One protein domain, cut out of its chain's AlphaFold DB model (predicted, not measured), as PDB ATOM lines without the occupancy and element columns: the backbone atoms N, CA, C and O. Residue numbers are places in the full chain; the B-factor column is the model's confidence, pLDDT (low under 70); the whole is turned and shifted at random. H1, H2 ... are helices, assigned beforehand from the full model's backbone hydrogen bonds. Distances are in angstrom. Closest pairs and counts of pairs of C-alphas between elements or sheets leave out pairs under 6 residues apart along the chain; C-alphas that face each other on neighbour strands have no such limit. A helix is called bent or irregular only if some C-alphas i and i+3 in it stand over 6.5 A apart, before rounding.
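Overview. This is residues 391 to 466 of the 478 residues of an uncharacterized protein of Exophiala dermatitidis (strain ATCC 34100 / CBS 525.76 / NIH/UT8656) (UniProt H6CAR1). What does the eye meet first? One long helix, H3, makes the length of a rod, and its residues 445 to 466 stick out free; the short helix H1 packs on residues 433 to 441 of H3, while H2 is set off from both in a loose loop of chain. What is it made of? The printed part has 76 residues with three named helices in the order H1, H2, H3 and no named strand; the class is all helix. How spread out is it? It is extended, with a radius of gyration of the C-alphas of 19.1 A and spans of 64 by 25 by 22 A.

Arrangement. What touches the longest helix? H3, residues 426 to 466, touches H1, residues 391 to 395, with its residues 433 to 441 alone; the closest C-alphas, those of Leu 393 and Ala 437, are 5.8 A apart. Where does the remaining helix stand? H2, residues 406 to 415, is apart from H1 and apart from H3. Are the helix backbones well formed? In H1 every O i to N i+4 pair is within hydrogen-bond range, in H3 35 of 37 are, and in H2 2 of 6, beside 3 of 7 O i to N i+3 pairs. H2 is irregular, with C-alphas 412 and 415 7.0 A apart, and H3 only just, with C-alphas 430 and 433 6.6 A apart.

Along the chain. Where does H3 run? It goes from C-alpha 426 at (0.325, 22.060, 32.815) to C-alpha 466 at (-20.447, -22.682, -3.318), 61.1 A. Where are the others? H1 begins at C-alpha 391, (3.478, 9.622, 14.870), and is 6.2 A long; H2 is 16.1 A long.

Size, cuts and confidence. How large is it? The two C-alphas farthest apart, those of Ala 422 and Ser 466, are 64.3 A apart. Are there cuts or long links? The printed part has no cut, and the links H1 to H2 and H2 to H3 are short, 10 residues each. Where is confidence low? Residues 399 to 424 have pLDDT under 70; the mean of the printed part is 78.4.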
ATOM      1  N   GLN A 391       4.217   9.941  16.094       88.00
ATOM      2  CA  GLN A 391       3.478   9.622  14.870       88.00
ATOM      3  C   GLN A 391       1.965   9.516  15.108       88.00
ATOM      4  O   GLN A 391       1.185   9.786  14.196       88.00
ATOM      5  N   ILE A 392       1.534   9.162  16.326       89.19
ATOM      6  CA  ILE A 392       0.107   8.986  16.630       89.19
ATOM      7  C   ILE A 392      -0.614  10.332  16.708       89.19
ATOM      8  O   ILE A 392      -1.732  10.456  16.212       89.19
ATOM      9  N   LEU A 393       0.051  11.366  17.235       86.62
ATOM     10  CA  LEU A 393      -0.487  12.728  17.251       86.62
ATOM     11  C   LEU A 393      -0.583  13.330  15.846       86.62
ATOM     12  O   LEU A 393      -1.512  14.085  15.564       86.62
ATOM     13  N   LEU A 394       0.360  12.989  14.960       84.50
ATOM     14  CA  LEU A 394       0.315  13.393  13.553       84.50
ATOM     15  C   LEU A 394      -0.823  12.695  12.797       84.50
ATOM     16  O   LEU A 394      -1.470  13.323  11.961       84.50
ATOM     17  N   ALA A 395      -1.071  11.417  13.092       85.06
ATOM     18  CA  ALA A 395      -2.156  10.647  12.487       85.06
ATOM     19  C   ALA A 395      -3.544  11.083  12.993       85.06
ATOM     20  O   ALA A 395      -4.488  11.145  12.205       85.06
ATOM     21  N   TYR A 396      -3.656  11.435  14.279       84.88
ATOM     22  CA  TYR A 396      -4.907  11.825  14.936       84.88
ATOM     23  C   TYR A 396      -4.779  13.187  15.642       84.88
ATOM     24  O   TYR A 396      -4.791  13.265  16.875       84.88
ATOM     25  N   PRO A 397      -4.665  14.297  14.889       81.00
ATOM     26  CA  PRO A 397      -4.511  15.618  15.482       81.00
ATOM     27  C   PRO A 397      -5.805  16.072  16.168       81.00
ATOM     28  O   PRO A 397      -6.896  15.971  15.598       81.00
ATOM     29  N   LEU A 398      -5.701  16.685  17.356       72.94
ATOM     30  CA  LEU A 398      -6.844  17.399  17.932       72.94
ATOM     31  C   LEU A 398      -7.192  18.602  17.058       72.94
ATOM     32  O   LEU A 398      -6.580  19.670  17.160       72.94
ATOM     33  N   LEU A 399      -8.271  18.479  16.286       64.62
ATOM     34  CA  LEU A 399      -8.871  19.605  15.562       64.62
ATOM     35  C   LEU A 399      -9.267  20.762  16.494       64.62
ATOM     36  O   LEU A 399      -9.366  21.907  16.050       64.62
ATOM     37  N   ALA A 400      -9.412  20.469  17.787       55.62
ATOM     38  CA  ALA A 400      -9.696  21.392  18.870       55.62
ATOM     39  C   ALA A 400      -8.691  22.562  18.967       55.62
ATOM     40  O   ALA A 400      -9.067  23.644  19.409       55.62
ATOM     41  N   ARG A 401      -7.425  22.391  18.551       54.66
ATOM     42  CA  ARG A 401      -6.415  23.472  18.591       54.66
ATOM     43  C   ARG A 401      -6.422  24.371  17.354       54.66
ATOM     44  O   ARG A 401      -5.792  25.427  17.368       54.66
ATOM     45  N   SER A 402      -7.130  23.987  16.292       55.97
ATOM     46  CA  SER A 402      -7.344  24.881  15.157       55.97
ATOM     47  C   SER A 402      -8.501  25.821  15.501       55.97
ATOM     48  O   SER A 402      -9.608  25.374  15.799       55.97
ATOM     49  N   GLY A 403      -8.267  27.135  15.452       56.16
ATOM     50  CA  GLY A 403      -9.251  28.161  15.842       56.16
ATOM     51  C   GLY A 403     -10.583  28.134  15.071       56.16
ATOM     52  O   GLY A 403     -11.457  28.953  15.323       56.16
ATOM     53  N   ARG A 404     -10.760  27.197  14.133       59.06
ATOM     54  CA  ARG A 404     -11.994  26.953  13.379       59.06
ATOM     55  C   ARG A 404     -12.953  25.971  14.069       59.06
ATOM     56  O   ARG A 404     -14.124  25.956  13.711       59.06
ATOM     57  N   PHE A 405     -12.490  25.192  15.055       56.50
ATOM     58  CA  PHE A 405     -13.296  24.185  15.767       56.50
ATOM     59  C   PHE A 405     -13.376  24.412  17.288       56.50
ATOM     60  O   PHE A 405     -13.789  23.520  18.026       56.50
ATOM     61  N   GLU A 406     -13.065  25.619  17.770       57.25
ATOM     62  CA  GLU A 406     -13.240  26.025  19.179       57.25
ATOM     63  C   GLU A 406     -14.668  25.747  19.700       57.25
ATOM     64  O   GLU A 406     -14.858  25.335  20.841       57.25
ATOM     65  N   HIS A 407     -15.686  25.844  18.841       54.12
ATOM     66  CA  HIS A 407     -17.071  25.521  19.204       54.12
ATOM     67  C   HIS A 407     -17.334  24.017  19.418       54.12
ATOM     68  O   HIS A 407     -18.275  23.660  20.124       54.12
ATOM     69  N   ALA A 408     -16.497  23.128  18.869       53.69
ATOM     70  CA  ALA A 408     -16.608  21.681  19.070       53.69
ATOM     71  C   ALA A 408     -16.008  21.225  20.413       53.69
ATOM     72  O   ALA A 408     -16.494  20.253  20.996       53.69
ATOM     73  N   LYS A 409     -15.030  21.968  20.966       53.41
ATOM     74  CA  LYS A 409     -14.517  21.743  22.333       53.41
ATOM     75  C   LYS A 409     -15.629  21.817  23.377       53.41
ATOM     76  O   LYS A 409     -15.645  21.018  24.303       53.41
ATOM     77  N   SER A 410     -16.601  22.715  23.204       53.06
ATOM     78  CA  SER A 410     -17.721  22.871  24.143       53.06
ATOM     79  C   SER A 410     -18.602  21.618  24.262       53.06
ATOM     80  O   SER A 410     -19.205  21.405  25.313       53.06
ATOM     81  N   ILE A 411     -18.675  20.783  23.219       55.19
ATOM     82  CA  ILE A 411     -19.521  19.581  23.212       55.19
ATOM     83  C   ILE A 411     -18.807  18.413  23.905       55.19
ATOM     84  O   ILE A 411     -19.426  17.723  24.713       55.19
ATOM     85  N   PHE A 412     -17.501  18.238  23.667       53.34
ATOM     86  CA  PHE A 412     -16.692  17.220  24.353       53.34
ATOM     87  C   PHE A 412     -16.402  17.581  25.815       53.34
ATOM     88  O   PHE A 412     -16.414  16.713  26.686       53.34
ATOM     89  N   ARG A 413     -16.247  18.873  26.120       51.88
ATOM     90  CA  ARG A 413     -15.951  19.368  27.469       51.88
ATOM     91  C   ARG A 413     -17.178  19.498  28.373       51.88
ATOM     92  O   ARG A 413     -17.031  19.805  29.544       51.88
ATOM     93  N   LYS A 414     -18.394  19.185  27.907       51.06
ATOM     94  CA  LYS A 414     -19.610  19.205  28.751       51.06
ATOM     95  C   LYS A 414     -19.552  18.225  29.947       51.06
ATOM     96  O   LYS A 414     -20.433  18.266  30.800       51.06
ATOM     97  N   ARG A 415     -18.530  17.359  30.024       53.19
ATOM     98  CA  ARG A 415     -18.247  16.484  31.176       53.19
ATOM     99  C   ARG A 415     -17.245  17.052  32.195       53.19
ATOM    100  O   ARG A 415     -17.181  16.501  33.284       53.19
ATOM    101  N   MET A 416     -16.508  18.120  31.884       50.69
ATOM    102  CA  MET A 416     -15.598  18.791  32.825       50.69
ATOM    103  C   MET A 416     -16.095  20.209  33.077       50.69
ATOM    104  O   MET A 416     -16.428  20.939  32.141       50.69
ATOM    105  N   SER A 417     -16.226  20.584  34.346       45.88
ATOM    106  CA  SER A 417     -16.737  21.903  34.685       45.88
ATOM    107  C   SER A 417     -15.712  22.967  34.257       45.88
ATOM    108  O   SER A 417     -14.510  22.723  34.323       45.88
ATOM    109  N   PRO A 418     -16.137  24.171  33.842       53.81
ATOM    110  CA  PRO A 418     -15.211  25.266  33.543       53.81
ATOM    111  C   PRO A 418     -14.413  25.745  34.774       53.81
ATOM    112  O   PRO A 418     -13.537  26.590  34.627       53.81
ATOM    113  N   ALA A 419     -14.708  25.230  35.976       50.81
ATOM    114  CA  ALA A 419     -13.919  25.469  37.180       50.81
ATOM    115  C   ALA A 419     -12.657  24.584  37.241       50.81
ATOM    116  O   ALA A 419     -11.637  25.042  37.741       50.81
ATOM    117  N   ASP A 420     -12.686  23.385  36.646       52.66
ATOM    118  CA  ASP A 420     -11.548  22.446  36.634       52.66
ATOM    119  C   ASP A 420     -10.444  22.868  35.648       52.66
ATOM    120  O   ASP A 420      -9.326  22.369  35.683       52.66
ATOM    121  N   GLU A 421     -10.743  23.796  34.739       53.91
ATOM    122  CA  GLU A 421      -9.825  24.218  33.679       53.91
ATOM    123  C   GLU A 421      -8.736  25.187  34.162       53.91
ATOM    124  O   GLU A 421      -7.674  25.282  33.551       53.91
ATOM    125  N   ALA A 422      -8.998  25.907  35.256       53.12
ATOM    126  CA  ALA A 422      -8.024  26.785  35.900       53.12
ATOM    127  C   ALA A 422      -7.113  26.034  36.890       53.12
ATOM    128  O   ALA A 422      -6.082  26.574  37.282       53.12
ATOM    129  N   GLU A 423      -7.487  24.807  37.273       55.34
ATOM    130  CA  GLU A 423      -6.748  23.942  38.207       55.34
ATOM    131  C   GLU A 423      -6.022  22.779  37.515       55.34
ATOM    132  O   GLU A 423      -5.337  22.003  38.174       55.34
ATOM    133  N   GLN A 424      -6.142  22.629  36.194       62.06
ATOM    134  CA  GLN A 424      -5.426  21.571  35.490       62.06
ATOM    135  C   GLN A 424      -3.931  21.875  35.413       62.06
ATOM    136  O   GLN A 424      -3.507  22.835  34.768       62.06
ATOM    137  N   ASP A 425      -3.141  20.990  36.024       78.00
ATOM    138  CA  ASP A 425      -1.688  20.987  35.909       78.00
ATOM    139  C   ASP A 425      -1.248  21.038  34.438       78.00
ATOM    140  O   ASP A 425      -1.791  20.351  33.563       78.00
ATOM    141  N   GLU A 426      -0.213  21.832  34.164       82.94
ATOM    142  CA  GLU A 426       0.325  22.060  32.815       82.94
ATOM    143  C   GLU A 426       0.758  20.746  32.129       82.94
ATOM    144  O   GLU A 426       0.688  20.622  30.904       82.94
ATOM    145  N   ILE A 427       1.128  19.727  32.913       85.62
ATOM    146  CA  ILE A 427       1.418  18.364  32.446       85.62
ATOM    147  C   ILE A 427       0.154  17.691  31.890       85.62
ATOM    148  O   ILE A 427       0.161  17.182  30.768       85.62
ATOM    149  N   THR A 428      -0.953  17.732  32.634       85.12
ATOM    150  CA  THR A 428      -2.237  17.129  32.240       85.12
ATOM    151  C   THR A 428      -2.741  17.726  30.930       85.12
ATOM    152  O   THR A 428      -3.136  17.000  30.015       85.12
ATOM    153  N   ARG A 429      -2.611  19.049  30.782       83.62
ATOM    154  CA  ARG A 429      -2.950  19.773  29.552       83.62
ATOM    155  C   ARG A 429      -2.137  19.314  28.333       83.62
ATOM    156  O   ARG A 429      -2.626  19.359  27.205       83.62
ATOM    157  N   ARG A 430      -0.888  18.885  28.535       83.56
ATOM    158  CA  ARG A 430       0.015  18.428  27.462       83.56
ATOM    159  C   ARG A 430      -0.154  16.951  27.118       83.56
ATOM    160  O   ARG A 430       0.176  16.556  26.003       83.56
ATOM    161  N   ILE A 431      -0.697  16.155  28.035       88.81
ATOM    162  CA  ILE A 431      -1.004  14.733  27.820       88.81
ATOM    163  C   ILE A 431      -2.383  14.545  27.170       88.81
ATOM    164  O   ILE A 431      -2.566  13.594  26.415       88.81
ATOM    165  N   GLU A 432      -3.336  15.460  27.382       86.25
ATOM    166  CA  GLU A 432      -4.683  15.400  26.784       86.25
ATOM    167  C   GLU A 432      -4.674  15.077  25.271       86.25
ATOM    168  O   GLU A 432      -5.445  14.206  24.847       86.25
ATOM    169  N   PRO A 433      -3.778  15.660  24.444       85.81
ATOM    170  CA  PRO A 433      -3.706  15.315  23.034       85.81
ATOM    171  C   PRO A 433      -3.411  13.846  22.739       85.81
ATOM    172  O   PRO A 433      -3.972  13.269  21.810       85.81
ATOM    173  N   TRP A 434      -2.540  13.244  23.543       87.88
ATOM    174  CA  TRP A 434      -2.164  11.842  23.421       87.88
ATOM    175  C   TRP A 434      -3.302  10.920  23.816       87.88
ATOM    176  O   TRP A 434      -3.527   9.921  23.142       87.88
ATOM    177  N   LEU A 435      -4.038  11.274  24.873       89.38
ATOM    178  CA  LEU A 435      -5.188  10.497  25.321       89.38
ATOM    179  C   LEU A 435      -6.261  10.429  24.230       89.38
ATOM    180  O   LEU A 435      -6.749   9.352  23.903       89.38
ATOM    181  N   PHE A 436      -6.577  11.569  23.617       87.38
ATOM    182  CA  PHE A 436      -7.513  11.614  22.497       87.38
ATOM    183  C   PHE A 436      -6.987  10.863  21.271       87.38
ATOM    184  O   PHE A 436      -7.745  10.134  20.642       87.38
ATOM    185  N   ALA A 437      -5.713  11.035  20.904       90.31
ATOM    186  CA  ALA A 437      -5.144  10.343  19.750       90.31
ATOM    187  C   ALA A 437      -5.132   8.821  19.950       90.31
ATOM    188  O   ALA A 437      -5.374   8.085  18.998       90.31
ATOM    189  N   ALA A 438      -4.899   8.353  21.177       90.31
ATOM    190  CA  ALA A 438      -4.993   6.943  21.531       90.31
ATOM    191  C   ALA A 438      -6.434   6.419  21.412       90.31
ATOM    192  O   ALA A 438      -6.640   5.388  20.781       90.31
ATOM    193  N   ASP A 439      -7.425   7.148  21.931       89.88
ATOM    194  CA  ASP A 439      -8.849   6.787  21.821       89.88
ATOM    195  C   ASP A 439      -9.335   6.794  20.355       89.88
ATOM    196  O   ASP A 439     -10.010   5.881  19.875       89.88
ATOM    197  N   ALA A 440      -8.911   7.792  19.576       89.56
ATOM    198  CA  ALA A 440      -9.195   7.871  18.146       89.56
ATOM    199  C   ALA A 440      -8.530   6.729  17.358       89.56
ATOM    200  O   ALA A 440      -9.142   6.166  16.451       89.56
ATOM    201  N   ALA A 441      -7.296   6.360  17.708       92.81
ATOM    202  CA  ALA A 441      -6.608   5.227  17.102       92.81
ATOM    203  C   ALA A 441      -7.276   3.893  17.461       92.81
ATOM    204  O   ALA A 441      -7.422   3.039  16.587       92.81
ATOM    205  N   ASP A 442      -7.715   3.726  18.711       93.50
ATOM    206  CA  ASP A 442      -8.408   2.523  19.173       93.50
ATOM    207  C   ASP A 442      -9.735   2.346  18.431       93.50
ATOM    208  O   ASP A 442      -9.955   1.335  17.763       93.50
ATOM    209  N   THR A 443     -10.568   3.389  18.407       92.00
ATOM    210  CA  THR A 443     -11.844   3.376  17.674       92.00
ATOM    211  C   THR A 443     -11.664   3.156  16.169       92.00
ATOM    212  O   THR A 443     -12.415   2.380  15.570       92.00
ATOM    213  N   ALA A 444     -10.655   3.774  15.545       92.56
ATOM    214  CA  ALA A 444     -10.342   3.545  14.136       92.56
ATOM    215  C   ALA A 444      -9.886   2.101  13.880       92.56
ATOM    216  O   ALA A 444     -10.375   1.458  12.950       92.56
ATOM    217  N   SER A 445      -8.992   1.565  14.716       93.81
ATOM    218  CA  SER A 445      -8.500   0.193  14.579       93.81
ATOM    219  C   SER A 445      -9.619  -0.830  14.788       93.81
ATOM    220  O   SER A 445      -9.798  -1.717  13.952       93.81
ATOM    221  N   SER A 446     -10.457  -0.641  15.808       95.12
ATOM    222  CA  SER A 446     -11.638  -1.459  16.077       95.12
ATOM    223  C   SER A 446     -12.592  -1.465  14.882       95.12
ATOM    224  O   SER A 446     -12.958  -2.530  14.387       95.12
ATOM    225  N   SER A 447     -12.883  -0.293  14.304       94.38
ATOM    226  CA  SER A 447     -13.710  -0.199  13.098       94.38
ATOM    227  C   SER A 447     -13.098  -0.952  11.909       94.38
ATOM    228  O   SER A 447     -13.809  -1.678  11.211       94.38
ATOM    229  N   THR A 448     -11.781  -0.855  11.687       94.81
ATOM    230  CA  THR A 448     -11.130  -1.618  10.607       94.81
ATOM    231  C   THR A 448     -11.212  -3.127  10.833       94.81
ATOM    232  O   THR A 448     -11.539  -3.859   9.897       94.81
ATOM    233  N   ILE A 449     -11.010  -3.593  12.069       96.62
ATOM    234  CA  ILE A 449     -11.126  -5.009  12.433       96.62
ATOM    235  C   ILE A 449     -12.560  -5.498  12.207       96.62
ATOM    236  O   ILE A 449     -12.754  -6.556  11.613       96.62
ATOM    237  N   GLU A 450     -13.570  -4.720  12.601       96.94
ATOM    238  CA  GLU A 450     -14.976  -5.056  12.361       96.94
ATOM    239  C   GLU A 450     -15.293  -5.182  10.864       96.94
ATOM    240  O   GLU A 450     -15.965  -6.132  10.453       96.94
ATOM    241  N   THR A 451     -14.783  -4.269  10.028       96.19
ATOM    242  CA  THR A 451     -14.991  -4.356   8.573       96.19
ATOM    243  C   THR A 451     -14.312  -5.578   7.956       96.19
ATOM    244  O   THR A 451     -14.946  -6.277   7.167       96.19
ATOM    245  N   GLN A 452     -13.077  -5.892   8.360       96.62
ATOM    246  CA  GLN A 452     -12.361  -7.080   7.886       96.62
ATOM    247  C   GLN A 452     -13.024  -8.374   8.360       96.62
ATOM    248  O   GLN A 452     -13.111  -9.341   7.606       96.62
ATOM    249  N   LEU A 453     -13.542  -8.399   9.590       97.31
ATOM    250  CA  LEU A 453     -14.286  -9.540  10.119       97.31
ATOM    251  C   LEU A 453     -15.587  -9.750   9.339       97.31
ATOM    252  O   LEU A 453     -15.942 -10.887   9.028       97.31
ATOM    253  N   LYS A 454     -16.275  -8.663   8.972       96.94
ATOM    254  CA  LYS A 454     -17.472  -8.724   8.131       96.94
ATOM    255  C   LYS A 454     -17.154  -9.236   6.724       96.94
ATOM    256  O   LYS A 454     -17.828 -10.154   6.270       96.94
ATOM    257  N   GLU A 455     -16.116  -8.714   6.073       96.50
ATOM    258  CA  GLU A 455     -15.674  -9.178   4.749       96.50
ATOM    259  C   GLU A 455     -15.244 -10.653   4.784       96.50
ATOM    260  O   GLU A 455     -15.656 -11.452   3.943       96.50
ATOM    261  N   SER A 456     -14.488 -11.053   5.810       95.62
ATOM    262  CA  SER A 456     -14.110 -12.450   6.026       95.62
ATOM    263  C   SER A 456     -15.342 -13.342   6.193       95.62
ATOM    264  O   SER A 456     -15.422 -14.389   5.550       95.62
ATOM    265  N   LYS A 457     -16.335 -12.917   6.981       96.94
ATOM    266  CA  LYS A 457     -17.586 -13.658   7.160       96.94
ATOM    267  C   LYS A 457     -18.365 -13.792   5.850       96.94
ATOM    268  O   LYS A 457     -18.783 -14.898   5.525       96.94
ATOM    269  N   GLU A 458     -18.511 -12.712   5.086       96.75
ATOM    270  CA  GLU A 458     -19.171 -12.731   3.773       96.75
ATOM    271  C   GLU A 458     -18.444 -13.667   2.794       96.75
ATOM    272  O   GLU A 458     -19.080 -14.466   2.105       96.75
ATOM    273  N   SER A 459     -17.106 -13.651   2.784       96.38
ATOM    274  CA  SER A 459     -16.312 -14.573   1.965       96.38
ATOM    275  C   SER A 459     -16.480 -16.037   2.399       96.38
ATOM    276  O   SER A 459     -16.585 -16.925   1.553       96.38
ATOM    277  N   MET A 460     -16.580 -16.305   3.706       96.69
ATOM    278  CA  MET A 460     -16.784 -17.652   4.243       96.69
ATOM    279  C   MET A 460     -18.196 -18.170   3.939       96.69
ATOM    280  O   MET A 460     -18.365 -19.333   3.564       96.69
ATOM    281  N   GLU A 461     -19.208 -17.309   4.037       95.94
ATOM    282  CA  GLU A 461     -20.580 -17.602   3.611       95.94
ATOM    283  C   GLU A 461     -20.636 -17.893   2.104       95.94
ATOM    284  O   GLU A 461     -21.211 -18.902   1.701       95.94
ATOM    285  N   HIS A 462     -19.944 -17.107   1.275       95.94
ATOM    286  CA  HIS A 462     -19.838 -17.369  -0.162       95.94
ATOM    287  C   HIS A 462     -19.170 -18.723  -0.467       95.94
ATOM    288  O   HIS A 462     -19.681 -19.504  -1.272       95.94
ATOM    289  N   VAL A 463     -18.048 -19.046   0.191       95.94
ATOM    290  CA  VAL A 463     -17.362 -20.339   0.010       95.94
ATOM    291  C   VAL A 463     -18.253 -21.497   0.460       95.94
ATOM    292  O   VAL A 463     -18.413 -22.462  -0.284       95.94
ATOM    293  N   SER A 464     -18.875 -21.405   1.636       95.38
ATOM    294  CA  SER A 464     -19.780 -22.452   2.133       95.38
ATOM    295  C   SER A 464     -21.004 -22.653   1.232       95.38
ATOM    296  O   SER A 464     -21.369 -23.800   0.971       95.38
ATOM    297  N   GLY A 465     -21.574 -21.578   0.679       95.12
ATOM    298  CA  GLY A 465     -22.633 -21.646  -0.331       95.12
ATOM    299  C   GLY A 465     -22.175 -22.376  -1.594       95.12
ATOM    300  O   GLY A 465     -22.816 -23.338  -2.013       95.12
ATOM    301  N   SER A 466     -21.010 -22.008  -2.138       94.31
ATOM    302  CA  SER A 466     -20.447 -22.682  -3.318       94.31
ATOM    303  C   SER A 466     -20.139 -24.170  -3.075       94.31
ATOM    304  O   SER A 466     -20.351 -25.004  -3.953       94.31
TER     305      SER A 466